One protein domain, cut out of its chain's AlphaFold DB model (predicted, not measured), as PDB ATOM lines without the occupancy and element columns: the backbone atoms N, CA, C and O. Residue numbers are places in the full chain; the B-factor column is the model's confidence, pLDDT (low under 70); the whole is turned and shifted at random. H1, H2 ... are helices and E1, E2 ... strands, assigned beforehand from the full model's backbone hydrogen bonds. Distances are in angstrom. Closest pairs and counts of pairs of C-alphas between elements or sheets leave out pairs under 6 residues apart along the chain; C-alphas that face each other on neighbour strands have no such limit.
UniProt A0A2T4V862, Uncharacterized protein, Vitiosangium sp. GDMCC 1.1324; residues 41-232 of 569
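What this domain is: This is residues 41 to 232 of the 569 residues of an uncharacterized protein of Vitiosangium sp. GDMCC 1.1324 (UniProt A0A2T4V862). Little regular structure is here: long loops wrap round a small antiparallel sheet, E1 - E3 - E2, with H3 and H4 over one face; residues 206 to 211 stick out. The compact printed part has 192 residues, 56 in six named helices and three named strands, mixed in class; radius of gyration of the C-alphas 16.0 A, spans 51 by 41 by 34 A.

Where its parts are: Find C-alpha 81 at (11.180, -15.576, 30.140), where H1, 81 to 86, begins. Then come H2, 97 to 100; E1, 122 to 126; H3, 154 to 160; H4, 172 to 183, 16.3 A long; E2, 186 to 191; H5, 214 to 217; E3, 218 to 223; H6, 224 to 229, ending at (-9.696, -16.354, 30.144).

How they stand to each other: Within hydrogen-bond range you find N 123 and O 222 of E1 and E3, 2.8 A, and N 187 and O 221 of E2 and E3, 2.8 A. H3 and H4, a helical hairpin, touch; their closest C-alphas, 154 and 178, are 5.3 A apart. H5 and H6 only graze the sheet; H1 and H2 are not on it. H1, H3, H4 and H6 have every O i to N i+4 pair within range.

The domain as a whole: The printed part has no cut. E1 to H3 is a long link. Look for pLDDT under 70 at residues 54, 112 to 114 and 208.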
ATOM      1  N   PRO A  41      -9.532  -5.682  29.710       92.88
ATOM      2  CA  PRO A  41      -9.446  -5.150  31.072       92.88
ATOM      3  C   PRO A  41      -7.996  -4.921  31.520       92.88
ATOM      4  O   PRO A  41      -7.713  -4.019  32.303       92.88
ATOM      5  N   GLN A  42      -7.083  -5.750  31.011       92.69
ATOM      6  CA  GLN A  42      -5.637  -5.599  31.116       92.69
ATOM      7  C   GLN A  42      -5.043  -5.885  29.740       92.69
ATOM      8  O   GLN A  42      -5.356  -6.927  29.161       92.69
ATOM      9  N   TYR A  43      -4.201  -4.988  29.231       95.81
ATOM     10  CA  TYR A  43      -3.537  -5.189  27.945       95.81
ATOM     11  C   TYR A  43      -2.654  -6.442  27.959       95.81
ATOM     12  O   TYR A  43      -2.187  -6.895  29.009       95.81
ATOM     13  N   LEU A  44      -2.428  -7.004  26.774       97.06
ATOM     14  CA  LEU A  44      -1.449  -8.063  26.585       97.06
ATOM     15  C   LEU A  44      -0.048  -7.516  26.910       97.06
ATOM     16  O   LEU A  44       0.270  -6.382  26.548       97.06
ATOM     17  N   PRO A  45       0.784  -8.291  27.620       95.88
ATOM     18  CA  PRO A  45       2.021  -7.781  28.189       95.88
ATOM     19  C   PRO A  45       3.118  -7.565  27.143       95.88
ATOM     20  O   PRO A  45       3.463  -8.467  26.385       95.88
ATOM     21  N   GLU A  46       3.791  -6.416  27.221       93.94
ATOM     22  CA  GLU A  46       5.008  -6.113  26.448       93.94
ATOM     23  C   GLU A  46       6.307  -6.402  27.228       93.94
ATOM     24  O   GLU A  46       7.382  -5.932  26.861       93.94
ATOM     25  N   ALA A  47       6.235  -7.189  28.310       94.19
ATOM     26  CA  ALA A  47       7.394  -7.536  29.135       94.19
ATOM     27  C   ALA A  47       8.498  -8.218  28.307       94.19
ATOM     28  O   ALA A  47       8.216  -9.134  27.533       94.19
ATOM     29  N   PHE A  48       9.751  -7.798  28.481       93.31
ATOM     30  CA  PHE A  48      10.883  -8.298  27.700       93.31
ATOM     31  C   PHE A  48      12.117  -8.558  28.566       93.31
ATOM     32  O   PHE A  48      12.436  -7.748  29.437       93.31
ATOM     33  N   THR A  49      12.825  -9.662  28.307       94.25
ATOM     34  CA  THR A  49      14.115  -9.972  28.942       94.25
ATOM     35  C   THR A  49      15.254  -9.285  28.179       94.25
ATOM     36  O   THR A  49      15.538  -9.680  27.046       94.25
ATOM     37  N   PRO A  50      15.960  -8.295  28.765       89.94
ATOM     38  CA  PRO A  50      17.068  -7.618  28.090       89.94
ATOM     39  C   PRO A  50      18.111  -8.602  27.544       89.94
ATOM     40  O   PRO A  50      18.584  -9.479  28.264       89.94
ATOM     41  N   GLY A  51      18.463  -8.460  26.264       82.56
ATOM     42  CA  GLY A  51      19.457  -9.305  25.590       82.56
ATOM     43  C   GLY A  51      18.972 -10.700  25.171       82.56
ATOM     44  O   GLY A  51      19.747 -11.444  24.583       82.56
ATOM     45  N   TYR A  52      17.708 -11.058  25.422       86.06
ATOM     46  CA  TYR A  52      17.163 -12.368  25.043       86.06
ATOM     47  C   TYR A  52      16.959 -12.537  23.531       86.06
ATOM     48  O   TYR A  52      16.846 -13.660  23.055       86.06
ATOM     49  N   TYR A  53      16.906 -11.439  22.772       78.12
ATOM     50  CA  TYR A  53      16.546 -11.455  21.357       78.12
ATOM     51  C   TYR A  53      17.782 -11.535  20.443       78.12
ATOM     52  O   TYR A  53      18.512 -10.544  20.331       78.12
ATOM     53  N   PRO A  54      18.045 -12.677  19.777       69.56
ATOM     54  CA  PRO A  54      19.182 -12.820  18.878       69.56
ATOM     55  C   PRO A  54      18.845 -12.214  17.508       69.56
ATOM     56  O   PRO A  54      18.505 -12.930  16.569       69.56
ATOM     57  N   SER A  55      18.929 -10.889  17.385       75.38
ATOM     58  CA  SER A  55      18.850 -10.239  16.072       75.38
ATOM     59  C   SER A  55      20.187 -10.365  15.334       75.38
ATOM     60  O   SER A  55      21.221  -9.976  15.890       75.38
ATOM     61  N   PRO A  56      20.203 -10.828  14.073       81.94
ATOM     62  CA  PRO A  56      21.341 -10.643  13.184       81.94
ATOM     63  C   PRO A  56      21.690  -9.153  13.051       81.94
ATOM     64  O   PRO A  56      20.820  -8.289  13.136       81.94
ATOM     65  N   ALA A  57      22.959  -8.837  12.781       84.31
ATOM     66  CA  ALA A  57      23.392  -7.451  12.555       84.31
ATOM     67  C   ALA A  57      22.779  -6.824  11.284       84.31
ATOM     68  O   ALA A  57      22.736  -5.604  11.138       84.31
ATOM     69  N   SER A  58      22.333  -7.650  10.337       87.81
ATOM     70  CA  SER A  58      21.685  -7.236   9.090       87.81
ATOM     71  C   SER A  58      20.602  -8.257   8.742       87.81
ATOM     72  O   SER A  58      20.846  -9.136   7.916       87.81
ATOM     73  N   PRO A  59      19.453  -8.205   9.434       90.94
ATOM     74  CA  PRO A  59      18.414  -9.212   9.296       90.94
ATOM     75  C   PRO A  59      17.807  -9.166   7.892       90.94
ATOM     76  O   PRO A  59      17.428  -8.099   7.402       90.94
ATOM     77  N   ALA A  60      17.728 -10.324   7.244       92.56
ATOM     78  CA  ALA A  60      17.048 -10.487   5.968       92.56
ATOM     79  C   ALA A  60      15.522 -10.540   6.155       92.56
ATOM     80  O   ALA A  60      15.007 -10.719   7.260       92.56
ATOM     81  N   LEU A  61      14.773 -10.396   5.058       93.50
ATOM     82  CA  LEU A  61      13.318 -10.535   5.090       93.50
ATOM     83  C   LEU A  61      12.925 -11.908   5.661       93.50
ATOM     84  O   LEU A  61      13.417 -12.939   5.209       93.50
ATOM     85  N   GLY A  62      12.030 -11.913   6.653       88.69
ATOM     86  CA  GLY A  62      11.599 -13.130   7.354       88.69
ATOM     87  C   GLY A  62      12.503 -13.566   8.517       88.69
ATOM     88  O   GLY A  62      12.216 -14.576   9.167       88.69
ATOM     89  N   GLU A  63      13.566 -12.820   8.816       91.88
ATOM     90  CA  GLU A  63      14.398 -13.032  10.002       91.88
ATOM     91  C   GLU A  63      13.954 -12.172  11.193       91.88
ATOM     92  O   GLU A  63      13.313 -11.126  11.054       91.88
ATOM     93  N   LEU A  64      14.336 -12.618  12.391       90.56
ATOM     94  CA  LEU A  64      14.206 -11.837  13.618       90.56
ATOM     95  C   LEU A  64      14.998 -10.528  13.478       90.56
ATOM     96  O   LEU A  64      16.142 -10.528  13.044       90.56
ATOM     97  N   GLY A  65      14.392  -9.402  13.838       91.38
ATOM     98  CA  GLY A  65      14.967  -8.059  13.747       91.38
ATOM     99  C   GLY A  65      14.678  -7.337  12.430       91.38
ATOM    100  O   GLY A  65      14.967  -6.148  12.326       91.38
ATOM    101  N   TYR A  66      14.103  -8.014  11.431       95.19
ATOM    102  CA  TYR A  66      13.746  -7.372  10.167       95.19
ATOM    103  C   TYR A  66      12.646  -6.319  10.365       95.19
ATOM    104  O   TYR A  66      11.674  -6.549  11.086       95.19
ATOM    105  N   ASP A  67      12.785  -5.168   9.706       95.62
ATOM    106  CA  ASP A  67      11.810  -4.074   9.710       95.62
ATOM    107  C   ASP A  67      11.443  -3.696   8.272       95.62
ATOM    108  O   ASP A  67      12.273  -3.145   7.536       95.62
ATOM    109  N   GLY A  68      10.197  -3.993   7.891       95.06
ATOM    110  CA  GLY A  68       9.669  -3.799   6.540       95.06
ATOM    111  C   GLY A  68       8.139  -3.724   6.497       95.06
ATOM    112  O   GLY A  68       7.499  -3.344   7.477       95.06
ATOM    113  N   ASP A  69       7.555  -4.122   5.364       95.00
ATOM    114  CA  ASP A  69       6.144  -3.873   5.011       95.00
ATOM    115  C   ASP A  69       5.117  -4.402   6.024       95.00
ATOM    116  O   ASP A  69       3.998  -3.896   6.103       95.00
ATOM    117  N   TYR A  70       5.481  -5.405   6.825       95.31
ATOM    118  CA  TYR A  70       4.582  -6.059   7.783       95.31
ATOM    119  C   TYR A  70       4.904  -5.752   9.249       95.31
ATOM    120  O   TYR A  70       4.254  -6.299  10.146       95.31
ATOM    121  N   GLY A  71       5.844  -4.840   9.494       95.38
ATOM    122  CA  GLY A  71       6.269  -4.419  10.823       95.38
ATOM    123  C   GLY A  71       7.716  -4.768  11.139       95.38
ATOM    124  O   GLY A  71       8.423  -5.420  10.369       95.38
ATOM    125  N   HIS A  72       8.132  -4.312  12.312       95.44
ATOM    126  CA  HIS A  72       9.415  -4.607  12.914       95.44
ATOM    127  C   HIS A  72       9.288  -5.883  13.744       95.44
ATOM    128  O   HIS A  72       8.661  -5.897  14.810       95.44
ATOM    129  N   PHE A  73       9.892  -6.966  13.262       94.88
ATOM    130  CA  PHE A  73       9.988  -8.240  13.965       94.88
ATOM    131  C   PHE A  73      11.012  -8.119  15.091       94.88
ATOM    132  O   PHE A  73      12.068  -8.730  15.043       94.88
ATOM    133  N   ILE A  74      10.737  -7.295  16.096       92.56
ATOM    134  CA  ILE A  74      11.566  -7.145  17.289       92.56
ATOM    135  C   ILE A  74      10.852  -7.736  18.494       92.56
ATOM    136  O   ILE A  74       9.660  -7.482  18.711       92.56
ATOM    137  N   ASN A  75      11.601  -8.499  19.289       92.50
ATOM    138  CA  ASN A  75      11.115  -9.156  20.495       92.50
ATOM    139  C   ASN A  75       9.878 -10.028  20.220       92.50
ATOM    140  O   ASN A  75       8.968 -10.065  21.041       92.50
ATOM    141  N   THR A  76       9.786 -10.696  19.072       94.19
ATOM    142  CA  THR A  76       8.640 -11.568  18.770       94.19
ATOM    143  C   THR A  76       8.718 -12.890  19.538       94.19
ATOM    144  O   THR A  76       9.682 -13.151  20.261       94.19
ATOM    145  N   GLY A  77       7.665 -13.700  19.443       95.44
ATOM    146  CA  GLY A  77       7.672 -15.078  19.924       95.44
ATOM    147  C   GLY A  77       6.907 -15.303  21.222       95.44
ATOM    148  O   GLY A  77       6.003 -14.554  21.596       95.44
ATOM    149  N   CYS A  78       7.240 -16.407  21.884       96.31
ATOM    150  CA  CYS A  78       6.565 -16.883  23.096       96.31
ATOM    151  C   CYS A  78       7.508 -17.581  24.090       96.31
ATOM    152  O   CYS A  78       7.045 -18.239  25.024       96.31
ATOM    153  N   SER A  79       8.822 -17.482  23.876       95.56
ATOM    154  CA  SER A  79       9.841 -18.148  24.696       95.56
ATOM    155  C   SER A  79      10.580 -17.204  25.649       95.56
ATOM    156  O   SER A  79      11.246 -17.684  26.564       95.56
ATOM    157  N   ASP A  80      10.443 -15.885  25.467       95.56
ATOM    158  CA  ASP A  80      11.027 -14.860  26.339       95.56
ATOM    159  C   ASP A  80      10.582 -15.065  27.799       95.56
ATOM    160  O   ASP A  80       9.379 -15.007  28.071       95.56
ATOM    161  N   PRO A  81      11.513 -15.290  28.748       96.50
ATOM    162  CA  PRO A  81      11.180 -15.576  30.140       96.50
ATOM    163  C   PRO A  81      10.298 -14.515  30.804       96.50
ATOM    164  O   PRO A  81       9.343 -14.864  31.501       96.50
ATOM    165  N   ALA A  82      10.579 -13.230  30.571       97.38
ATOM    166  CA  ALA A  82       9.792 -12.132  31.126       97.38
ATOM    167  C   ALA A  82       8.369 -12.139  30.559       97.38
ATOM    168  O   ALA A  82       7.402 -11.975  31.306       97.38
ATOM    169  N   LEU A  83       8.231 -12.400  29.257       97.38
ATOM    170  CA  LEU A  83       6.926 -12.489  28.618       97.38
ATOM    171  C   LEU A  83       6.136 -13.711  29.095       97.38
ATOM    172  O   LEU A  83       4.959 -13.592  29.423       97.38
ATOM    173  N   VAL A  84       6.775 -14.881  29.169       97.50
ATOM    174  CA  VAL A  84       6.158 -16.114  29.680       97.50
ATOM    175  C   VAL A  84       5.684 -15.914  31.119       97.50
ATOM    176  O   VAL A  84       4.569 -16.308  31.452       97.50
ATOM    177  N   SER A  85       6.490 -15.255  31.956       98.06
ATOM    178  CA  SER A  85       6.097 -14.889  33.318       98.06
ATOM    179  C   SER A  85       4.885 -13.954  33.326       98.06
ATOM    180  O   SER A  85       3.945 -14.171  34.089       98.06
ATOM    181  N   ALA A  86       4.861 -12.939  32.459       97.50
ATOM    182  CA  ALA A  86       3.742 -12.004  32.355       97.50
ATOM    183  C   ALA A  86       2.458 -12.652  31.795       97.50
ATOM    184  O   ALA A  86       1.355 -12.236  32.142       97.50
ATOM    185  N   MET A  87       2.593 -13.700  30.978       97.75
ATOM    186  CA  MET A  87       1.497 -14.507  30.424       97.75
ATOM    187  C   MET A  87       1.097 -15.698  31.308       97.75
ATOM    188  O   MET A  87       0.226 -16.473  30.923       97.75
ATOM    189  N   SER A  88       1.678 -15.851  32.503       96.94
ATOM    190  CA  SER A  88       1.465 -17.011  33.394       96.94
ATOM    191  C   SER A  88       0.029 -17.195  33.901       96.94
ATOM    192  O   SER A  88      -0.310 -18.236  34.465       96.94
ATOM    193  N   TRP A  89      -0.837 -16.205  33.682       96.38
ATOM    194  CA  TRP A  89      -2.276 -16.312  33.911       96.38
ATOM    195  C   TRP A  89      -2.982 -17.240  32.908       96.38
ATOM    196  O   TRP A  89      -4.119 -17.633  33.164       96.38
ATOM    197  N   PHE A  90      -2.328 -17.602  31.800       98.31
ATOM    198  CA  PHE A  90      -2.829 -18.531  30.794       98.31
ATOM    199  C   PHE A  90      -1.914 -19.749  30.640       98.31
ATOM    200  O   PHE A  90      -0.706 -19.618  30.446       98.31
ATOM    201  N   ASP A  91      -2.509 -20.939  30.637       97.94
ATOM    202  CA  ASP A  91      -1.820 -22.185  30.308       97.94
ATOM    203  C   ASP A  91      -2.740 -23.098  29.495       97.94
ATOM    204  O   ASP A  91      -3.689 -23.686  30.017       97.94
ATOM    205  N   LYS A  92      -2.419 -23.247  28.205       96.94
ATOM    206  CA  LYS A  92      -3.159 -24.074  27.243       96.94
ATOM    207  C   LYS A  92      -3.317 -25.529  27.700       96.94
ATOM    208  O   LYS A  92      -4.330 -26.144  27.375       96.94
ATOM    209  N   ASN A  93      -2.333 -26.063  28.427       96.62
ATOM    210  CA  ASN A  93      -2.289 -27.466  28.843       96.62
ATOM    211  C   ASN A  93      -2.777 -27.680  30.281       96.62
ATOM    212  O   ASN A  93      -2.847 -28.823  30.734       96.62
ATOM    213  N   SER A  94      -3.120 -26.607  30.997       97.81
ATOM    214  CA  SER A  94      -3.703 -26.714  32.329       97.81
ATOM    215  C   SER A  94      -5.016 -27.496  32.273       97.81
ATOM    216  O   SER A  94      -5.801 -27.347  31.338       97.81
ATOM    217  N   THR A  95      -5.298 -28.304  33.291       97.00
ATOM    218  CA  THR A  95      -6.613 -28.944  33.463       97.00
ATOM    219  C   THR A  95      -7.658 -27.978  34.021       97.00
ATOM    220  O   THR A  95      -8.852 -28.240  33.916       97.00
ATOM    221  N   ASP A  96      -7.222 -26.862  34.612       97.44
ATOM    222  CA  ASP A  96      -8.095 -25.799  35.110       97.44
ATOM    223  C   ASP A  96      -8.660 -24.988  33.938       97.44
ATOM    224  O   ASP A  96      -7.928 -24.290  33.225       97.44
ATOM    225  N   THR A  97      -9.979 -25.062  33.759       95.62
ATOM    226  CA  THR A  97     -10.691 -24.378  32.679       95.62
ATOM    227  C   THR A  97     -10.589 -22.857  32.765       95.62
ATOM    228  O   THR A  97     -10.607 -22.197  31.728       95.62
ATOM    229  N   ALA A  98     -10.413 -22.297  33.968       94.00
ATOM    230  CA  ALA A  98     -10.203 -20.864  34.167       94.00
ATOM    231  C   ALA A  98      -8.807 -20.400  33.720       94.00
ATOM    232  O   ALA A  98      -8.614 -19.214  33.476       94.00
ATOM    233  N   LYS A  99      -7.841 -21.319  33.578       96.38
ATOM    234  CA  LYS A  99      -6.488 -21.031  33.066       96.38
ATOM    235  C   LYS A  99      -6.288 -21.433  31.611       96.38
ATOM    236  O   LYS A  99      -5.466 -20.827  30.930       96.38
ATOM    237  N   ASN A 100      -7.009 -22.450  31.138       97.25
ATOM    238  CA  ASN A 100      -6.842 -22.983  29.783       97.25
ATOM    239  C   ASN A 100      -7.858 -22.451  28.761       97.25
ATOM    240  O   ASN A 100      -7.714 -22.751  27.574       97.25
ATOM    241  N   GLY A 101      -8.905 -21.742  29.205       97.38
ATOM    242  CA  GLY A 101      -9.910 -21.106  28.347       97.38
ATOM    243  C   GLY A 101     -10.715 -22.046  27.446       97.38
ATOM    244  O   GLY A 101     -11.193 -21.640  26.388       97.38
ATOM    245  N   SER A 102     -10.825 -23.322  27.812       96.94
ATOM    246  CA  SER A 102     -11.563 -24.335  27.038       96.94
ATOM    247  C   SER A 102     -13.073 -24.105  27.005       96.94
ATOM    248  O   SER A 102     -13.739 -24.630  26.116       96.94
ATOM    249  N   VAL A 103     -13.605 -23.334  27.952       95.69
ATOM    250  CA  VAL A 103     -15.023 -22.983  28.027       95.69
ATOM    251  C   VAL A 103     -15.220 -21.617  27.387       95.69
ATOM    252  O   VAL A 103     -14.559 -20.655  27.770       95.69
ATOM    253  N   ILE A 104     -16.138 -21.546  26.426       94.38
ATOM    254  CA  ILE A 104     -16.542 -20.290  25.794       94.38
ATOM    255  C   ILE A 104     -17.151 -19.365  26.846       94.38
ATOM    256  O   ILE A 104     -18.070 -19.758  27.566       94.38
ATOM    257  N   TYR A 105     -16.646 -18.135  26.907       93.50
ATOM    258  CA  TYR A 105     -17.047 -17.168  27.921       93.50
ATOM    259  C   TYR A 105     -18.488 -16.656  27.723       93.50
ATOM    260  O   TYR A 105     -19.273 -16.613  28.673       93.50
ATOM    261  N   ASP A 106     -18.851 -16.293  26.488       91.75
ATOM    262  CA  ASP A 106     -20.206 -15.880  26.107       91.75
ATOM    263  C   ASP A 106     -20.736 -16.799  24.999       91.75
ATOM    264  O   ASP A 106     -20.401 -16.654  23.824       91.75
ATOM    265  N   ASN A 107     -21.521 -17.798  25.403       89.56
ATOM    266  CA  ASN A 107     -22.039 -18.872  24.554       89.56
ATOM    267  C   ASN A 107     -23.477 -18.613  24.074       89.56
ATOM    268  O   ASN A 107     -24.258 -19.553  23.914       89.56
ATOM    269  N   ASP A 108     -23.841 -17.345  23.902       88.75
ATOM    270  CA  ASP A 108     -25.170 -16.953  23.445       88.75
ATOM    271  C   ASP A 108     -25.464 -17.494  22.034       88.75
ATOM    272  O   ASP A 108     -24.687 -17.226  21.110       88.75
ATOM    273  N   PRO A 109     -26.566 -18.249  21.847       84.81
ATOM    274  CA  PRO A 109     -26.923 -18.814  20.548       84.81
ATOM    275  C   PRO A 109     -27.246 -17.755  19.481       84.81
ATOM    276  O   PRO A 109     -27.214 -18.079  18.294       84.81
ATOM    277  N   ASP A 110     -27.522 -16.504  19.866       83.69
ATOM    278  CA  ASP A 110     -27.835 -15.423  18.922       83.69
ATOM    279  C   ASP A 110     -26.607 -14.926  18.133       83.69
ATOM    280  O   ASP A 110     -26.770 -14.250  17.117       83.69
ATOM    281  N   PHE A 111     -25.372 -15.278  18.524       79.25
ATOM    282  CA  PHE A 111     -24.156 -14.919  17.769       79.25
ATOM    283  C   PHE A 111     -23.949 -15.734  16.474       79.25
ATOM    284  O   PHE A 111     -22.876 -15.710  15.868       79.25
ATOM    285  N   GLY A 112     -24.993 -16.413  15.993       67.06
ATOM    286  CA  GLY A 112     -24.978 -17.170  14.746       67.06
ATOM    287  C   GLY A 112     -24.290 -18.536  14.885       67.06
ATOM    288  O   GLY A 112     -24.201 -19.079  15.985       67.06
ATOM    289  N   PRO A 113     -23.811 -19.140  13.779       65.75
ATOM    290  CA  PRO A 113     -23.241 -20.490  13.802       65.75
ATOM    291  C   PRO A 113     -21.888 -20.584  14.528       65.75
ATOM    292  O   PRO A 113     -21.433 -21.692  14.806       65.75
ATOM    293  N   THR A 114     -21.231 -19.455  14.815       68.44
ATOM    294  CA  THR A 114     -19.909 -19.406  15.454       68.44
ATOM    295  C   THR A 114     -19.994 -18.668  16.789       68.44
ATOM    296  O   THR A 114     -20.197 -17.452  16.789       68.44
ATOM    297  N   PRO A 115     -19.824 -19.353  17.930       79.12
ATOM    298  CA  PRO A 115     -19.800 -18.684  19.221       79.12
ATOM    299  C   PRO A 115     -18.581 -17.755  19.343       79.12
ATOM    300  O   PRO A 115     -17.570 -17.927  18.655       79.12
ATOM    301  N   PHE A 116     -18.649 -16.776  20.248       87.19
ATOM    302  CA  PHE A 116     -17.496 -15.921  20.531       87.19
ATOM    303  C   PHE A 116     -16.333 -16.757  21.093       87.19
ATOM    304  O   PHE A 116     -16.525 -17.591  21.971       87.19
ATOM    305  N   PHE A 117     -15.119 -16.510  20.593       94.12
ATOM    306  CA  PHE A 117     -13.865 -17.112  21.066       94.12
ATOM    307  C   PHE A 117     -13.860 -18.645  21.092       94.12
ATOM    308  O   PHE A 117     -13.551 -19.278  22.105       94.12
ATOM    309  N   GLU A 118     -14.143 -19.264  19.947       94.69
ATOM    310  CA  GLU A 118     -13.995 -20.707  19.774       94.69
ATOM    311  C   GLU A 118     -12.590 -21.173  20.216       94.69
ATOM    312  O   GLU A 118     -11.586 -20.710  19.664       94.69
ATOM    313  N   PRO A 119     -12.478 -22.108  21.182       96.06
ATOM    314  CA  PRO A 119     -11.203 -22.440  21.821       96.06
ATOM    315  C   PRO A 119     -10.084 -22.891  20.872       96.06
ATOM    316  O   PRO A 119      -8.903 -22.778  21.205       96.06
ATOM    317  N   ASN A 120     -10.440 -23.437  19.710       94.94
ATOM    318  CA  ASN A 120      -9.491 -24.001  18.749       94.94
ATOM    319  C   ASN A 120      -9.217 -23.078  17.549       94.94
ATOM    320  O   ASN A 120      -8.469 -23.474  16.661       94.94
ATOM    321  N   LYS A 121      -9.794 -21.871  17.521       97.25
ATOM    322  CA  LYS A 121      -9.496 -20.850  16.511       97.25
ATOM    323  C   LYS A 121      -8.463 -19.849  17.017       97.25
ATOM    324  O   LYS A 121      -8.282 -19.684  18.228       97.25
ATOM    325  N   PHE A 122      -7.806 -19.175  16.082       98.44
ATOM    326  CA  PHE A 122      -6.836 -18.114  16.328       98.44
ATOM    327  C   PHE A 122      -7.362 -16.779  15.816       98.44
ATOM    328  O   PHE A 122      -7.940 -16.706  14.736       98.44
ATOM    329  N   TYR A 123      -7.148 -15.737  16.608       98.31
ATOM    330  CA  TYR A 123      -7.686 -14.408  16.394       98.31
ATOM    331  C   TYR A 123      -6.563 -13.375  16.397       98.31
ATOM    332  O   TYR A 123      -5.657 -13.414  17.234       98.31
ATOM    333  N   HIS A 124      -6.660 -12.435  15.469       97.94
ATOM    334  CA  HIS A 124      -5.788 -11.285  15.359       97.94
ATOM    335  C   HIS A 124      -6.163 -10.239  16.396       97.94
ATOM    336  O   HIS A 124      -7.323  -9.854  16.566       97.94
ATOM    337  N   SER A 125      -5.148  -9.757  17.091       97.00
ATOM    338  CA  SER A 125      -5.282  -8.783  18.156       97.00
ATOM    339  C   SER A 125      -4.201  -7.722  18.023       97.00
ATOM    340  O   SER A 125      -3.137  -7.919  17.427       97.00
ATOM    341  N   ARG A 126      -4.476  -6.571  18.614       94.56
ATOM    342  CA  ARG A 126      -3.449  -5.666  19.110       94.56
ATOM    343  C   ARG A 126      -3.245  -5.913  20.596       94.56
ATOM    344  O   ARG A 126      -4.070  -6.576  21.227       94.56
ATOM    345  N   GLY A 127      -2.164  -5.389  21.163       94.25
ATOM    346  CA  GLY A 127      -1.888  -5.557  22.591       94.25
ATOM    347  C   GLY A 127      -3.029  -5.039  23.472       94.25
ATOM    348  O   GLY A 127      -3.325  -5.625  24.509       94.25
ATOM    349  N   ARG A 128      -3.746  -4.001  23.021       94.38
ATOM    350  CA  ARG A 128      -4.867  -3.416  23.771       94.38
ATOM    351  C   ARG A 128      -6.240  -4.064  23.546       94.38
ATOM    352  O   ARG A 128      -7.048  -4.039  24.464       94.38
ATOM    353  N   ARG A 129      -6.521  -4.609  22.353       95.19
ATOM    354  CA  ARG A 129      -7.860  -5.078  21.931       95.19
ATOM    355  C   ARG A 129      -7.789  -6.053  20.757       95.19
ATOM    356  O   ARG A 129      -6.786  -6.081  20.052       95.19
ATOM    357  N   ILE A 130      -8.883  -6.759  20.477       96.44
ATOM    358  CA  ILE A 130      -9.030  -7.572  19.255       96.44
ATOM    359  C   ILE A 130      -9.021  -6.660  18.023       96.44
ATOM    360  O   ILE A 130      -9.669  -5.616  18.032       96.44
ATOM    361  N   ALA A 131      -8.315  -7.057  16.963       95.44
ATOM    362  CA  ALA A 131      -8.214  -6.254  15.751       95.44
ATOM    363  C   ALA A 131      -9.584  -6.134  15.060       95.44
ATOM    364  O   ALA A 131     -10.233  -7.144  14.758       95.44
ATOM    365  N   TRP A 132     -10.024  -4.899  14.824       94.00
ATOM    366  CA  TRP A 132     -11.363  -4.566  14.353       94.00
ATOM    367  C   TRP A 132     -11.403  -4.252  12.856       94.00
ATOM    368  O   TRP A 132     -10.660  -3.401  12.365       94.00
ATOM    369  N   GLN A 133     -12.341  -4.886  12.146       92.81
ATOM    370  CA  GLN A 133     -12.496  -4.848  10.686       92.81
ATOM    371  C   GLN A 133     -12.509  -3.443  10.071       92.81
ATOM    372  O   GLN A 133     -12.133  -3.275   8.916       92.81
ATOM    373  N   VAL A 134     -12.955  -2.433  10.819       88.75
ATOM    374  CA  VAL A 134     -13.106  -1.067  10.299       88.75
ATOM    375  C   VAL A 134     -11.776  -0.315  10.200       88.75
ATOM    376  O   VAL A 134     -11.646   0.568   9.361       88.75
ATOM    377  N   SER A 135     -10.787  -0.640  11.037       86.44
ATOM    378  CA  SER A 135      -9.548   0.156  11.148       86.44
ATOM    379  C   SER A 135      -8.265  -0.665  11.122       86.44
ATOM    380  O   SER A 135      -7.179  -0.094  11.104       86.44
ATOM    381  N   GLU A 136      -8.357  -1.992  11.150       91.50
ATOM    382  CA  GLU A 136      -7.204  -2.852  11.374       91.50
ATOM    383  C   GLU A 136      -7.225  -4.038  10.404       91.50
ATOM    384  O   GLU A 136      -8.259  -4.660  10.182       91.50
ATOM    385  N   TYR A 137      -6.062  -4.373   9.844       91.62
ATOM    386  CA  TYR A 137      -5.846  -5.615   9.109       91.62
ATOM    387  C   TYR A 137      -4.559  -6.322   9.597       91.62
ATOM    388  O   TYR A 137      -3.585  -5.649   9.966       91.62
ATOM    389  N   PRO A 138      -4.521  -7.668   9.634       94.50
ATOM    390  CA  PRO A 138      -5.688  -8.555   9.626       94.50
ATOM    391  C   PRO A 138      -6.594  -8.286  10.841       94.50
ATOM    392  O   PRO A 138      -6.126  -7.811  11.878       94.50
ATOM    393  N   TYR A 139      -7.893  -8.550  10.695       95.06
ATOM    394  CA  TYR A 139      -8.892  -8.359  11.746       95.06
ATOM    395  C   TYR A 139      -9.487  -9.687  12.191       95.06
ATOM    396  O   TYR A 139      -9.458 -10.676  11.467       95.06
ATOM    397  N   SER A 140     -10.079  -9.666  13.380       96.12
ATOM    398  CA  SER A 140     -10.879 -10.770  13.898       96.12
ATOM    399  C   SER A 140     -12.235 -10.345  14.427       96.12
ATOM    400  O   SER A 140     -13.092 -11.196  14.618       96.12
ATOM    401  N   LEU A 141     -12.469  -9.055  14.655       94.81
ATOM    402  CA  LEU A 141     -13.750  -8.542  15.123       94.81
ATOM    403  C   LEU A 141     -14.512  -7.882  13.975       94.81
ATOM    404  O   LEU A 141     -14.011  -6.940  13.359       94.81
ATOM    405  N   SER A 142     -15.727  -8.364  13.711       93.06
ATOM    406  CA  SER A 142     -16.628  -7.779  12.710       93.06
ATOM    407  C   SER A 142     -17.012  -6.332  13.037       93.06
ATOM    408  O   SER A 142     -17.039  -5.919  14.200       93.06
ATOM    409  N   ALA A 143     -17.389  -5.565  12.012       91.00
ATOM    410  CA  ALA A 143     -17.871  -4.191  12.170       91.00
ATOM    411  C   ALA A 143     -19.104  -4.063  13.092       91.00
ATOM    412  O   ALA A 143     -19.283  -3.025  13.730       91.00
ATOM    413  N   SER A 144     -19.931  -5.111  13.174       89.00
ATOM    414  CA  SER A 144     -21.163  -5.159  13.969       89.00
ATOM    415  C   SER A 144     -20.981  -5.703  15.387       89.00
ATOM    416  O   SER A 144     -21.945  -5.729  16.138       89.00
ATOM    417  N   PHE A 145     -19.781  -6.155  15.771       92.00
ATOM    418  CA  PHE A 145     -19.513  -6.745  17.092       92.00
ATOM    419  C   PHE A 145     -20.357  -7.991  17.436       92.00
ATOM    420  O   PHE A 145     -20.439  -8.374  18.610       92.00
ATOM    421  N   THR A 146     -20.956  -8.634  16.433       88.06
ATOM    422  CA  THR A 146     -21.807  -9.829  16.578       88.06
ATOM    423  C   THR A 146     -21.165 -11.099  16.030       88.06
ATOM    424  O   THR A 146     -21.681 -12.183  16.269       88.06
ATOM    425  N   ALA A 147     -20.032 -10.981  15.338       89.44
ATOM    426  CA  ALA A 147     -19.283 -12.109  14.797       89.44
ATOM    427  C   ALA A 147     -17.770 -11.904  14.932       89.44
ATOM    428  O   ALA A 147     -17.281 -10.765  14.995       89.44
ATOM    429  N   LEU A 148     -17.039 -13.018  14.923       91.81
ATOM    430  CA  LEU A 148     -15.584 -13.046  14.873       91.81
ATOM    431  C   LEU A 148     -15.099 -13.827  13.653       91.81
ATOM    432  O   LEU A 148     -15.636 -14.890  13.345       91.81
ATOM    433  N   ASP A 149     -14.042 -13.328  13.023       91.69
ATOM    434  CA  ASP A 149     -13.275 -14.056  12.018       91.69
ATOM    435  C   ASP A 149     -12.002 -14.617  12.658       91.69
ATOM    436  O   ASP A 149     -11.235 -13.893  13.298       91.69
ATOM    437  N   GLY A 150     -11.807 -15.925  12.553       93.94
ATOM    438  CA  GLY A 150     -10.704 -16.617  13.204       93.94
ATOM    439  C   GLY A 150     -10.208 -17.782  12.368       93.94
ATOM    440  O   GLY A 150     -10.996 -18.575  11.849       93.94
ATOM    441  N   ALA A 151      -8.888 -17.912  12.281       97.12
ATOM    442  CA  ALA A 151      -8.234 -18.987  11.555       97.12
ATOM    443  C   ALA A 151      -8.377 -20.322  12.303       97.12
ATOM    444  O   ALA A 151      -8.257 -20.382  13.528       97.12
ATOM    445  N   THR A 152      -8.615 -21.406  11.561       96.19
ATOM    446  CA  THR A 152      -8.766 -22.763  12.129       96.19
ATOM    447  C   THR A 152      -7.443 -23.514  12.269       96.19
ATOM    448  O   THR A 152      -7.379 -24.541  12.941       96.19
ATOM    449  N   ASP A 153      -6.378 -22.988  11.672       97.50
ATOM    450  CA  ASP A 153      -5.048 -23.572  11.674       97.50
ATOM    451  C   ASP A 153      -3.977 -22.491  11.883       97.50
ATOM    452  O   ASP A 153      -4.193 -21.298  11.650       97.50
ATOM    453  N   THR A 154      -2.804 -22.914  12.356       97.81
ATOM    454  CA  THR A 154      -1.705 -21.999  12.685       97.81
ATOM    455  C   THR A 154      -1.055 -21.381  11.453       97.81
ATOM    456  O   THR A 154      -0.508 -20.289  11.557       97.81
ATOM    457  N   LEU A 155      -1.087 -22.060  10.302       96.69
ATOM    458  CA  LEU A 155      -0.464 -21.575   9.073       96.69
ATOM    459  C   LEU A 155      -1.213 -20.335   8.580       96.69
ATOM    460  O   LEU A 155      -0.614 -19.272   8.449       96.69
ATOM    461  N   THR A 156      -2.528 -20.453   8.407       97.50
ATOM    462  CA  THR A 156      -3.425 -19.357   8.028       97.50
ATOM    463  C   THR A 156      -3.267 -18.167   8.975       97.50
ATOM    464  O   THR A 156      -3.006 -17.054   8.517       97.50
ATOM    465  N   ALA A 157      -3.323 -18.412  10.291       97.81
ATOM    466  CA  ALA A 157      -3.208 -17.363  11.304       97.81
ATOM    467  C   ALA A 157      -1.879 -16.591  11.213       97.81
ATOM    468  O   ALA A 157      -1.848 -15.370  11.331       97.81
ATOM    469  N   CYS A 158      -0.764 -17.290  10.983       97.88
ATOM    470  CA  CYS A 158       0.549 -16.658  10.876       97.88
ATOM    471  C   CYS A 158       0.749 -15.929   9.537       97.88
ATOM    472  O   CYS A 158       1.315 -14.839   9.514       97.88
ATOM    473  N   PHE A 159       0.266 -16.478   8.417       97.06
ATOM    474  CA  PHE A 159       0.464 -15.861   7.099       97.06
ATOM    475  C   PHE A 159      -0.405 -14.625   6.857       97.06
ATOM    476  O   PHE A 159      -0.004 -13.737   6.100       97.06
ATOM    477  N   GLN A 160      -1.552 -14.513   7.530       96.31
ATOM    478  CA  GLN A 160      -2.373 -13.299   7.496       96.31
ATOM    479  C   GLN A 160      -1.621 -12.069   8.032       96.31
ATOM    480  O   GLN A 160      -1.791 -10.973   7.497       96.31
ATOM    481  N   GLU A 161      -0.727 -12.239   9.010       95.56
ATOM    482  CA  GLU A 161       0.085 -11.155   9.594       95.56
ATOM    483  C   GLU A 161       1.077 -10.538   8.601       95.56
ATOM    484  O   GLU A 161       1.434  -9.361   8.718       95.56
ATOM    485  N   VAL A 162       1.473 -11.326   7.598       95.06
ATOM    486  CA  VAL A 162       2.406 -10.953   6.527       95.06
ATOM    487  C   VAL A 162       1.741 -10.912   5.149       95.06
ATOM    488  O   VAL A 162       2.405 -11.072   4.123       95.06
ATOM    489  N   GLY A 163       0.416 -10.734   5.110       93.75
ATOM    490  CA  GLY A 163      -0.341 -10.532   3.874       93.75
ATOM    491  C   GLY A 163      -0.196 -11.653   2.846       93.75
ATOM    492  O   GLY A 163      -0.234 -11.376   1.651       93.75
ATOM    493  N   TRP A 164       0.010 -12.897   3.292       95.50
ATOM    494  CA  TRP A 164       0.271 -14.050   2.420       95.50
ATOM    495  C   TRP A 164       1.473 -13.874   1.480       95.50
ATOM    496  O   TRP A 164       1.557 -14.512   0.432       95.50
ATOM    497  N   SER A 165       2.435 -13.028   1.856       94.25
ATOM    498  CA  SER A 165       3.647 -12.841   1.068       94.25
ATOM    499  C   SER A 165       4.476 -14.126   1.038       94.25
ATOM    500  O   SER A 165       5.001 -14.579   2.058       94.25
ATOM    501  N   GLY A 166       4.646 -14.694  -0.162       90.62
ATOM    502  CA  GLY A 166       5.436 -15.911  -0.381       90.62
ATOM    503  C   GLY A 166       6.903 -15.780   0.044       90.62
ATOM    504  O   GLY A 166       7.563 -16.786   0.286       90.62
ATOM    505  N   ALA A 167       7.402 -14.554   0.216       90.44
ATOM    506  CA  ALA A 167       8.751 -14.289   0.702       90.44
ATOM    507  C   ALA A 167       8.961 -14.707   2.174       90.44
ATOM    508  O   ALA A 167      10.094 -14.921   2.593       90.44
ATOM    509  N   TYR A 168       7.883 -14.881   2.948       93.75
ATOM    510  CA  TYR A 168       7.932 -15.364   4.333       93.75
ATOM    511  C   TYR A 168       7.778 -16.888   4.448       93.75
ATOM    512  O   TYR A 168       7.777 -17.425   5.561       93.75
ATOM    513  N   TRP A 169       7.659 -17.609   3.326       93.19
ATOM    514  CA  TRP A 169       7.510 -19.063   3.339       93.19
ATOM    515  C   TRP A 169       8.725 -19.748   3.974       93.19
ATOM    516  O   TRP A 169       9.862 -19.459   3.614       93.19
ATOM    517  N   ASN A 170       8.487 -20.644   4.938       89.75
ATOM    518  CA  ASN A 170       9.523 -21.325   5.734       89.75
ATOM    519  C   ASN A 170      10.507 -20.392   6.474       89.75
ATOM    520  O   ASN A 170      11.580 -20.835   6.885       89.75
ATOM    521  N   SER A 171      10.159 -19.116   6.659       94.25
ATOM    522  CA  SER A 171      10.998 -18.150   7.372       94.25
ATOM    523  C   SER A 171      11.044 -18.411   8.883       94.25
ATOM    524  O   SER A 171      10.151 -19.048   9.454       94.25
ATOM    525  N   ALA A 172      12.078 -17.891   9.554       93.00
ATOM    526  CA  ALA A 172      12.261 -18.057  10.995       93.00
ATOM    527  C   ALA A 172      11.057 -17.527  11.791       93.00
ATOM    528  O   ALA A 172      10.550 -18.219  12.674       93.00
ATOM    529  N   VAL A 173      10.543 -16.349  11.422       93.56
ATOM    530  CA  VAL A 173       9.392 -15.720  12.093       93.56
ATOM    531  C   VAL A 173       8.094 -16.515  11.917       93.56
ATOM    532  O   VAL A 173       7.295 -16.606  12.847       93.56
ATOM    533  N   MET A 174       7.880 -17.147  10.756       95.56
ATOM    534  CA  MET A 174       6.682 -17.966  10.521       95.56
ATOM    535  C   MET A 174       6.751 -19.309  11.253       95.56
ATOM    536  O   MET A 174       5.731 -19.785  11.759       95.56
ATOM    537  N   ASN A 175       7.939 -19.909  11.356       95.88
ATOM    538  CA  ASN A 175       8.147 -21.121  12.150       95.88
ATOM    539  C   ASN A 175       7.975 -20.840  13.654       95.88
ATOM    540  O   ASN A 175       7.348 -21.634  14.361       95.88
ATOM    541  N   GLU A 176       8.478 -19.697  14.133       96.19
ATOM    542  CA  GLU A 176       8.265 -19.224  15.504       96.19
ATOM    543  C   GLU A 176       6.771 -19.036  15.793       96.19
ATOM    544  O   GLU A 176       6.259 -19.613  16.755       96.19
ATOM    545  N   CYS A 177       6.058 -18.296  14.938       98.31
ATOM    546  CA  CYS A 177       4.628 -18.051  15.095       98.31
ATOM    547  C   CYS A 177       3.832 -19.359  15.205       98.31
ATOM    548  O   CYS A 177       3.115 -19.571  16.187       98.31
ATOM    549  N   GLN A 178       4.013 -20.284  14.258       98.19
ATOM    550  CA  GLN A 178       3.287 -21.557  14.261       98.19
ATOM    551  C   GLN A 178       3.598 -22.390  15.509       98.19
ATOM    552  O   GLN A 178       2.684 -22.923  16.142       98.19
ATOM    553  N   THR A 179       4.870 -22.447  15.916       98.00
ATOM    554  CA  THR A 179       5.292 -23.146  17.140       98.00
ATOM    555  C   THR A 179       4.633 -22.540  18.376       98.00
ATOM    556  O   THR A 179       4.125 -23.265  19.235       98.00
ATOM    557  N   CYS A 180       4.588 -21.213  18.464       98.50
ATOM    558  CA  CYS A 180       3.980 -20.501  19.577       98.50
ATOM    559  C   CYS A 180       2.469 -20.730  19.668       98.50
ATOM    560  O   CYS A 180       1.957 -21.082  20.733       98.50
ATOM    561  N   LEU A 181       1.745 -20.655  18.554       98.62
ATOM    562  CA  LEU A 181       0.310 -20.946  18.532       98.62
ATOM    563  C   LEU A 181       0.008 -22.422  18.859       98.62
ATOM    564  O   LEU A 181      -0.922 -22.725  19.619       98.62
ATOM    565  N   ALA A 182       0.829 -23.348  18.360       97.75
ATOM    566  CA  ALA A 182       0.686 -24.773  18.641       97.75
ATOM    567  C   ALA A 182       0.943 -25.108  20.120       97.75
ATOM    568  O   ALA A 182       0.160 -25.843  20.725       97.75
ATOM    569  N   THR A 183       1.986 -24.542  20.728       97.12
ATOM    570  CA  THR A 183       2.443 -24.930  22.077       97.12
ATOM    571  C   THR A 183       1.892 -24.047  23.193       97.12
ATOM    572  O   THR A 183       1.531 -24.555  24.254       97.12
ATOM    573  N   LYS A 184       1.804 -22.735  22.965       98.06
ATOM    574  CA  LYS A 184       1.372 -21.733  23.948       98.06
ATOM    575  C   LYS A 184      -0.011 -21.176  23.665       98.06
ATOM    576  O   LYS A 184      -0.626 -20.677  24.589       98.06
ATOM    577  N   GLY A 185      -0.522 -21.273  22.437       98.06
ATOM    578  CA  GLY A 185      -1.834 -20.724  22.072       98.06
ATOM    579  C   GLY A 185      -1.854 -19.203  21.906       98.06
ATOM    580  O   GLY A 185      -2.937 -18.630  21.816       98.06
ATOM    581  N   TRP A 186      -0.690 -18.558  21.874       98.56
ATOM    582  CA  TRP A 186      -0.515 -17.134  21.603       98.56
ATOM    583  C   TRP A 186       0.876 -16.881  21.018       98.56
ATOM    584  O   TRP A 186       1.801 -17.656  21.257       98.56
ATOM    585  N   TRP A 187       1.019 -15.793  20.268       98.56
ATOM    586  CA  TRP A 187       2.276 -15.317  19.702       98.56
ATOM    587  C   TRP A 187       2.334 -13.787  19.782       98.56
ATOM    588  O   TRP A 187       1.411 -13.112  19.312       98.56
ATOM    589  N   ARG A 188       3.414 -13.249  20.369       97.81
ATOM    590  CA  ARG A 188       3.733 -11.818  20.298       97.81
ATOM    591  C   ARG A 188       4.369 -11.541  18.942       97.81
ATOM    592  O   ARG A 188       5.481 -11.994  18.677       97.81
ATOM    593  N   GLY A 189       3.648 -10.833  18.086       96.38
ATOM    594  CA  GLY A 189       4.029 -10.575  16.705       96.38
ATOM    595  C   GLY A 189       4.874  -9.312  16.514       96.38
ATOM    596  O   GLY A 189       5.389  -8.732  17.481       96.38
ATOM    597  N   PRO A 190       5.047  -8.871  15.257       95.69
ATOM    598  CA  PRO A 190       5.820  -7.677  14.951       95.69
ATOM    599  C   PRO A 190       5.157  -6.417  15.522       95.69
ATOM    600  O   PRO A 190       3.944  -6.347  15.738       95.69
ATOM    601  N   MET A 191       5.981  -5.406  15.771       94.81
ATOM    602  CA  MET A 191       5.533  -4.067  16.129       94.81
ATOM    603  C   MET A 191       5.305  -3.256  14.857       94.81
ATOM    604  O   MET A 191       6.101  -3.333  13.923       94.81
ATOM    605  N   VAL A 192       4.237  -2.469  14.807       93.88
ATOM    606  CA  VAL A 192       4.035  -1.508  13.719       93.88
ATOM    607  C   VAL A 192       5.176  -0.488  13.715       93.88
ATOM    608  O   VAL A 192       5.575   0.028  14.757       93.88
ATOM    609  N   SER A 193       5.688  -0.187  12.526       93.12
ATOM    610  CA  SER A 193       6.742   0.797  12.278       93.12
ATOM    611  C   SER A 193       6.349   1.742  11.142       93.12
ATOM    612  O   SER A 193       5.377   1.506  10.423       93.12
ATOM    613  N   ALA A 194       7.148   2.787  10.919       92.50
ATOM    614  CA  ALA A 194       6.957   3.709   9.797       92.50
ATOM    615  C   ALA A 194       7.065   3.038   8.411       92.50
ATOM    616  O   ALA A 194       6.613   3.614   7.426       92.50
ATOM    617  N   LYS A 195       7.657   1.837   8.323       94.88
ATOM    618  CA  LYS A 195       7.730   1.046   7.083       94.88
ATOM    619  C   LYS A 195       6.538   0.113   6.890       94.88
ATOM    620  O   LYS A 195       6.388  -0.456   5.816       94.88
ATOM    621  N   THR A 196       5.716  -0.077   7.922       94.62
ATOM    622  CA  THR A 196       4.551  -0.956   7.822       94.62
ATOM    623  C   THR A 196       3.572  -0.371   6.816       94.62
ATOM    624  O   THR A 196       3.166   0.784   6.938       94.62
ATOM    625  N   GLN A 197       3.189  -1.168   5.823       93.06
ATOM    626  CA  GLN A 197       2.327  -0.701   4.749       93.06
ATOM    627  C   GLN A 197       0.934  -0.299   5.275       93.06
ATOM    628  O   GLN A 197       0.459  -0.859   6.276       93.06
ATOM    629  N   PRO A 198       0.244   0.634   4.591       87.38
ATOM    630  CA  PRO A 198      -1.122   1.017   4.935       87.38
ATOM    631  C   PRO A 198      -2.055  -0.199   5.076       87.38
ATOM    632  O   PRO A 198      -2.004  -1.128   4.273       87.38
ATOM    633  N   GLY A 199      -2.886  -0.205   6.122       84.31
ATOM    634  CA  GLY A 199      -3.799  -1.304   6.468       84.31
ATOM    635  C   GLY A 199      -3.230  -2.262   7.521       84.31
ATOM    636  O   GLY A 199      -3.958  -2.716   8.401       84.31
ATOM    637  N   PHE A 200      -1.915  -2.505   7.512       90.81
ATOM    638  CA  PHE A 200      -1.232  -3.323   8.526       90.81
ATOM    639  C   PHE A 200      -0.679  -2.509   9.697       90.81
ATOM    640  O   PHE A 200      -0.186  -3.079  10.671       90.81
ATOM    641  N   ASN A 201      -0.756  -1.184   9.605       83.56
ATOM    642  CA  ASN A 201      -0.268  -0.218  10.585       83.56
ATOM    643  C   ASN A 201      -1.119  -0.144  11.869       83.56
ATOM    644  O   ASN A 201      -0.806   0.629  12.769       83.56
ATOM    645  N   GLY A 202      -2.159  -0.971  11.991       82.00
ATOM    646  CA  GLY A 202      -2.988  -1.014  13.190       82.00
ATOM    647  C   GLY A 202      -3.845   0.246  13.364       82.00
ATOM    648  O   GLY A 202      -4.128   0.934  12.383       82.00
ATOM    649  N   PRO A 203      -4.307   0.524  14.593       83.25
ATOM    650  CA  PRO A 203      -5.264   1.587  14.839       83.25
ATOM    651  C   PRO A 203      -4.613   2.957  14.637       83.25
ATOM    652  O   PRO A 203      -3.490   3.207  15.080       83.25
ATOM    653  N   GLN A 204      -5.348   3.862  13.997       82.50
ATOM    654  CA  GLN A 204      -4.953   5.261  13.885       82.50
ATOM    655  C   GLN A 204      -5.429   6.034  15.117       82.50
ATOM    656  O   GLN A 204      -6.534   5.808  15.609       82.50
ATOM    657  N   GLN A 205      -4.587   6.940  15.615       81.44
ATOM    658  CA  GLN A 205      -5.012   7.920  16.611       81.44
ATOM    659  C   GLN A 205      -6.033   8.850  15.952       81.44
ATOM    660  O   GLN A 205      -5.758   9.420  14.894       81.44
ATOM    661  N   VAL A 206      -7.201   9.001  16.569       76.88
ATOM    662  CA  VAL A 206      -8.201   9.961  16.100       76.88
ATOM    663  C   VAL A 206      -7.710  11.379  16.446       76.88
ATOM    664  O   VAL A 206      -7.171  11.591  17.535       76.88
ATOM    665  N   PRO A 207      -7.820  12.362  15.535       72.62
ATOM    666  CA  PRO A 207      -7.408  13.734  15.824       72.62
ATOM    667  C   PRO A 207      -8.082  14.285  17.090       72.62
ATOM    668  O   PRO A 207      -9.296  14.194  17.229       72.62
ATOM    669  N   GLY A 208      -7.298  14.872  18.001       67.56
ATOM    670  CA  GLY A 208      -7.800  15.408  19.276       67.56
ATOM    671  C   GLY A 208      -7.879  14.395  20.428       67.56
ATOM    672  O   GLY A 208      -8.154  14.794  21.554       67.56
ATOM    673  N   GLU A 209      -7.587  13.115  20.180       73.69
ATOM    674  CA  GLU A 209      -7.516  12.070  21.209       73.69
ATOM    675  C   GLU A 209      -6.136  11.977  21.881       73.69
ATOM    676  O   GLU A 209      -5.130  12.343  21.259       73.69
ATOM    677  N   PRO A 210      -6.034  11.420  23.108       75.38
ATOM    678  CA  PRO A 210      -4.747  11.034  23.674       75.38
ATOM    679  C   PRO A 210      -3.966  10.101  22.732       75.38
ATOM    680  O   PRO A 210      -4.568   9.327  21.977       75.38
ATOM    681  N   PRO A 211      -2.622  10.107  22.796       84.94
ATOM    682  CA  PRO A 211      -1.818   9.111  22.105       84.94
ATOM    683  C   PRO A 211      -2.239   7.696  22.497       84.94
ATOM    684  O   PRO A 211      -2.489   7.404  23.669       84.94
ATOM    685  N   LEU A 212      -2.275   6.801  21.511       87.75
ATOM    686  CA  LEU A 212      -2.527   5.394  21.783       87.75
ATOM    687  C   LEU A 212      -1.387   4.807  22.630       87.75
ATOM    688  O   LEU A 212      -0.221   5.165  22.427       87.75
ATOM    689  N   PRO A 213      -1.695   3.884  23.556       91.06
ATOM    690  CA  PRO A 213      -0.666   3.215  24.337       91.06
ATOM    691  C   PRO A 213       0.257   2.403  23.407       91.06
ATOM    692  O   PRO A 213      -0.211   1.917  22.371       91.06
ATOM    693  N   PRO A 214       1.544   2.203  23.749       90.88
ATOM    694  CA  PRO A 214       2.480   1.429  22.927       90.88
ATOM    695  C   PRO A 214       1.956   0.040  22.526       90.88
ATOM    696  O   PRO A 214       2.169  -0.414  21.401       90.88
ATOM    697  N   GLU A 215       1.197  -0.606  23.413       93.56
ATOM    698  CA  GLU A 215       0.535  -1.896  23.209       93.56
ATOM    699  C   GLU A 215      -0.415  -1.896  22.001       93.56
ATOM    700  O   GLU A 215      -0.619  -2.933  21.368       93.56
ATOM    701  N   ALA A 216      -0.986  -0.744  21.634       93.25
ATOM    702  CA  ALA A 216      -1.860  -0.611  20.469       93.25
ATOM    703  C   ALA A 216      -1.145  -0.946  19.150       93.25
ATOM    704  O   ALA A 216      -1.787  -1.382  18.195       93.25
ATOM    705  N   TYR A 217       0.178  -0.771  19.112       93.06
ATOM    706  CA  TYR A 217       1.010  -0.974  17.929       93.06
ATOM    707  C   TYR A 217       1.655  -2.360  17.874       93.06
ATOM    708  O   TYR A 217       2.260  -2.717  16.862       93.06
ATOM    709  N   ARG A 218       1.530  -3.175  18.929       95.81
ATOM    710  CA  ARG A 218       1.973  -4.570  18.887       95.81
ATOM    711  C   ARG A 218       0.912  -5.436  18.227       95.81
ATOM    712  O   ARG A 218      -0.224  -5.484  18.698       95.81
ATOM    713  N   LYS A 219       1.297  -6.196  17.200       96.56
ATOM    714  CA  LYS A 219       0.454  -7.265  16.656       96.56
ATOM    715  C   LYS A 219       0.553  -8.523  17.511       96.56
ATOM    716  O   LYS A 219       1.630  -8.889  17.974       96.56
ATOM    717  N   TRP A 220      -0.574  -9.191  17.689       97.94
ATOM    718  CA  TRP A 220      -0.694 -10.436  18.428       97.94
ATOM    719  C   TRP A 220      -1.587 -11.399  17.662       97.94
ATOM    720  O   TRP A 220      -2.591 -10.993  17.082       97.94
ATOM    721  N   VAL A 221      -1.270 -12.686  17.757       98.62
ATOM    722  CA  VAL A 221      -2.212 -13.748  17.409       98.62
ATOM    723  C   VAL A 221      -2.474 -14.553  18.667       98.62
ATOM    724  O   VAL A 221      -1.542 -15.045  19.306       98.62
ATOM    725  N   VAL A 222      -3.738 -14.668  19.055       98.62
ATOM    726  CA  VAL A 222      -4.159 -15.342  20.287       98.62
ATOM    727  C   VAL A 222      -5.240 -16.364  19.979       98.62
ATOM    728  O   VAL A 222      -6.112 -16.141  19.147       98.62
ATOM    729  N   SER A 223      -5.200 -17.518  20.635       98.38
ATOM    730  CA  SER A 223      -6.279 -18.502  20.524       98.38
ATOM    731  C   SER A 223      -7.548 -18.013  21.224       98.38
ATOM    732  O   SER A 223      -7.478 -17.233  22.177       98.38
ATOM    733  N   GLY A 224      -8.710 -18.539  20.826       97.94
ATOM    734  CA  GLY A 224      -9.970 -18.286  21.535       97.94
ATOM    735  C   GLY A 224      -9.890 -18.634  23.021       97.94
ATOM    736  O   GLY A 224     -10.481 -17.959  23.851       97.94
ATOM    737  N   ARG A 225      -9.047 -19.604  23.387       98.12
ATOM    738  CA  ARG A 225      -8.738 -19.934  24.783       98.12
ATOM    739  C   ARG A 225      -8.188 -18.753  25.578       98.12
ATOM    740  O   ARG A 225      -8.648 -18.498  26.683       98.12
ATOM    741  N   VAL A 226      -7.240 -18.006  25.021       98.12
ATOM    742  CA  VAL A 226      -6.684 -16.817  25.686       98.12
ATOM    743  C   VAL A 226      -7.792 -15.790  25.930       98.12
ATOM    744  O   VAL A 226      -7.925 -15.264  27.035       98.12
ATOM    745  N   LEU A 227      -8.636 -15.574  24.917       97.44
ATOM    746  CA  LEU A 227      -9.756 -14.633  24.967       97.44
ATOM    747  C   LEU A 227     -10.895 -15.097  25.888       97.44
ATOM    748  O   LEU A 227     -11.592 -14.261  26.443       97.44
ATOM    749  N   ASN A 228     -11.062 -16.400  26.122       97.06
ATOM    750  CA  ASN A 228     -12.017 -16.916  27.107       97.06
ATOM    751  C   ASN A 228     -11.557 -16.705  28.555       97.06
ATOM    752  O   ASN A 228     -12.396 -16.575  29.444       97.06
ATOM    753  N   VAL A 229     -10.243 -16.657  28.807       96.50
ATOM    754  CA  VAL A 229      -9.696 -16.354  30.144       96.50
ATOM    755  C   VAL A 229      -9.725 -14.851  30.423       96.50
ATOM    756  O   VAL A 229     -10.064 -14.435  31.530       96.50
ATOM    757  N   ARG A 230      -9.383 -14.024  29.427       95.25
ATOM    758  CA  ARG A 230      -9.393 -12.555  29.534       95.25
ATOM    759  C   ARG A 230     -10.100 -11.912  28.337       95.25
ATOM    760  O   ARG A 230      -9.436 -11.371  27.453       95.25
ATOM    761  N   PRO A 231     -11.439 -11.962  28.296       95.50
ATOM    762  CA  PRO A 231     -12.199 -11.360  27.207       95.50
ATOM    763  C   PRO A 231     -12.148  -9.821  27.254       95.50
ATOM    764  O   PRO A 231     -11.940  -9.244  28.327       95.50
ATOM    765  N   PRO A 232     -12.380  -9.134  26.119       95.81
ATOM    766  CA  PRO A 232     -12.579  -7.683  26.082       95.81
ATOM    767  C   PRO A 232     -13.698  -7.204  27.013       95.81
ATOM    768  O   PRO A 232     -14.666  -7.936  27.254       95.81
TER     769      PRO A 232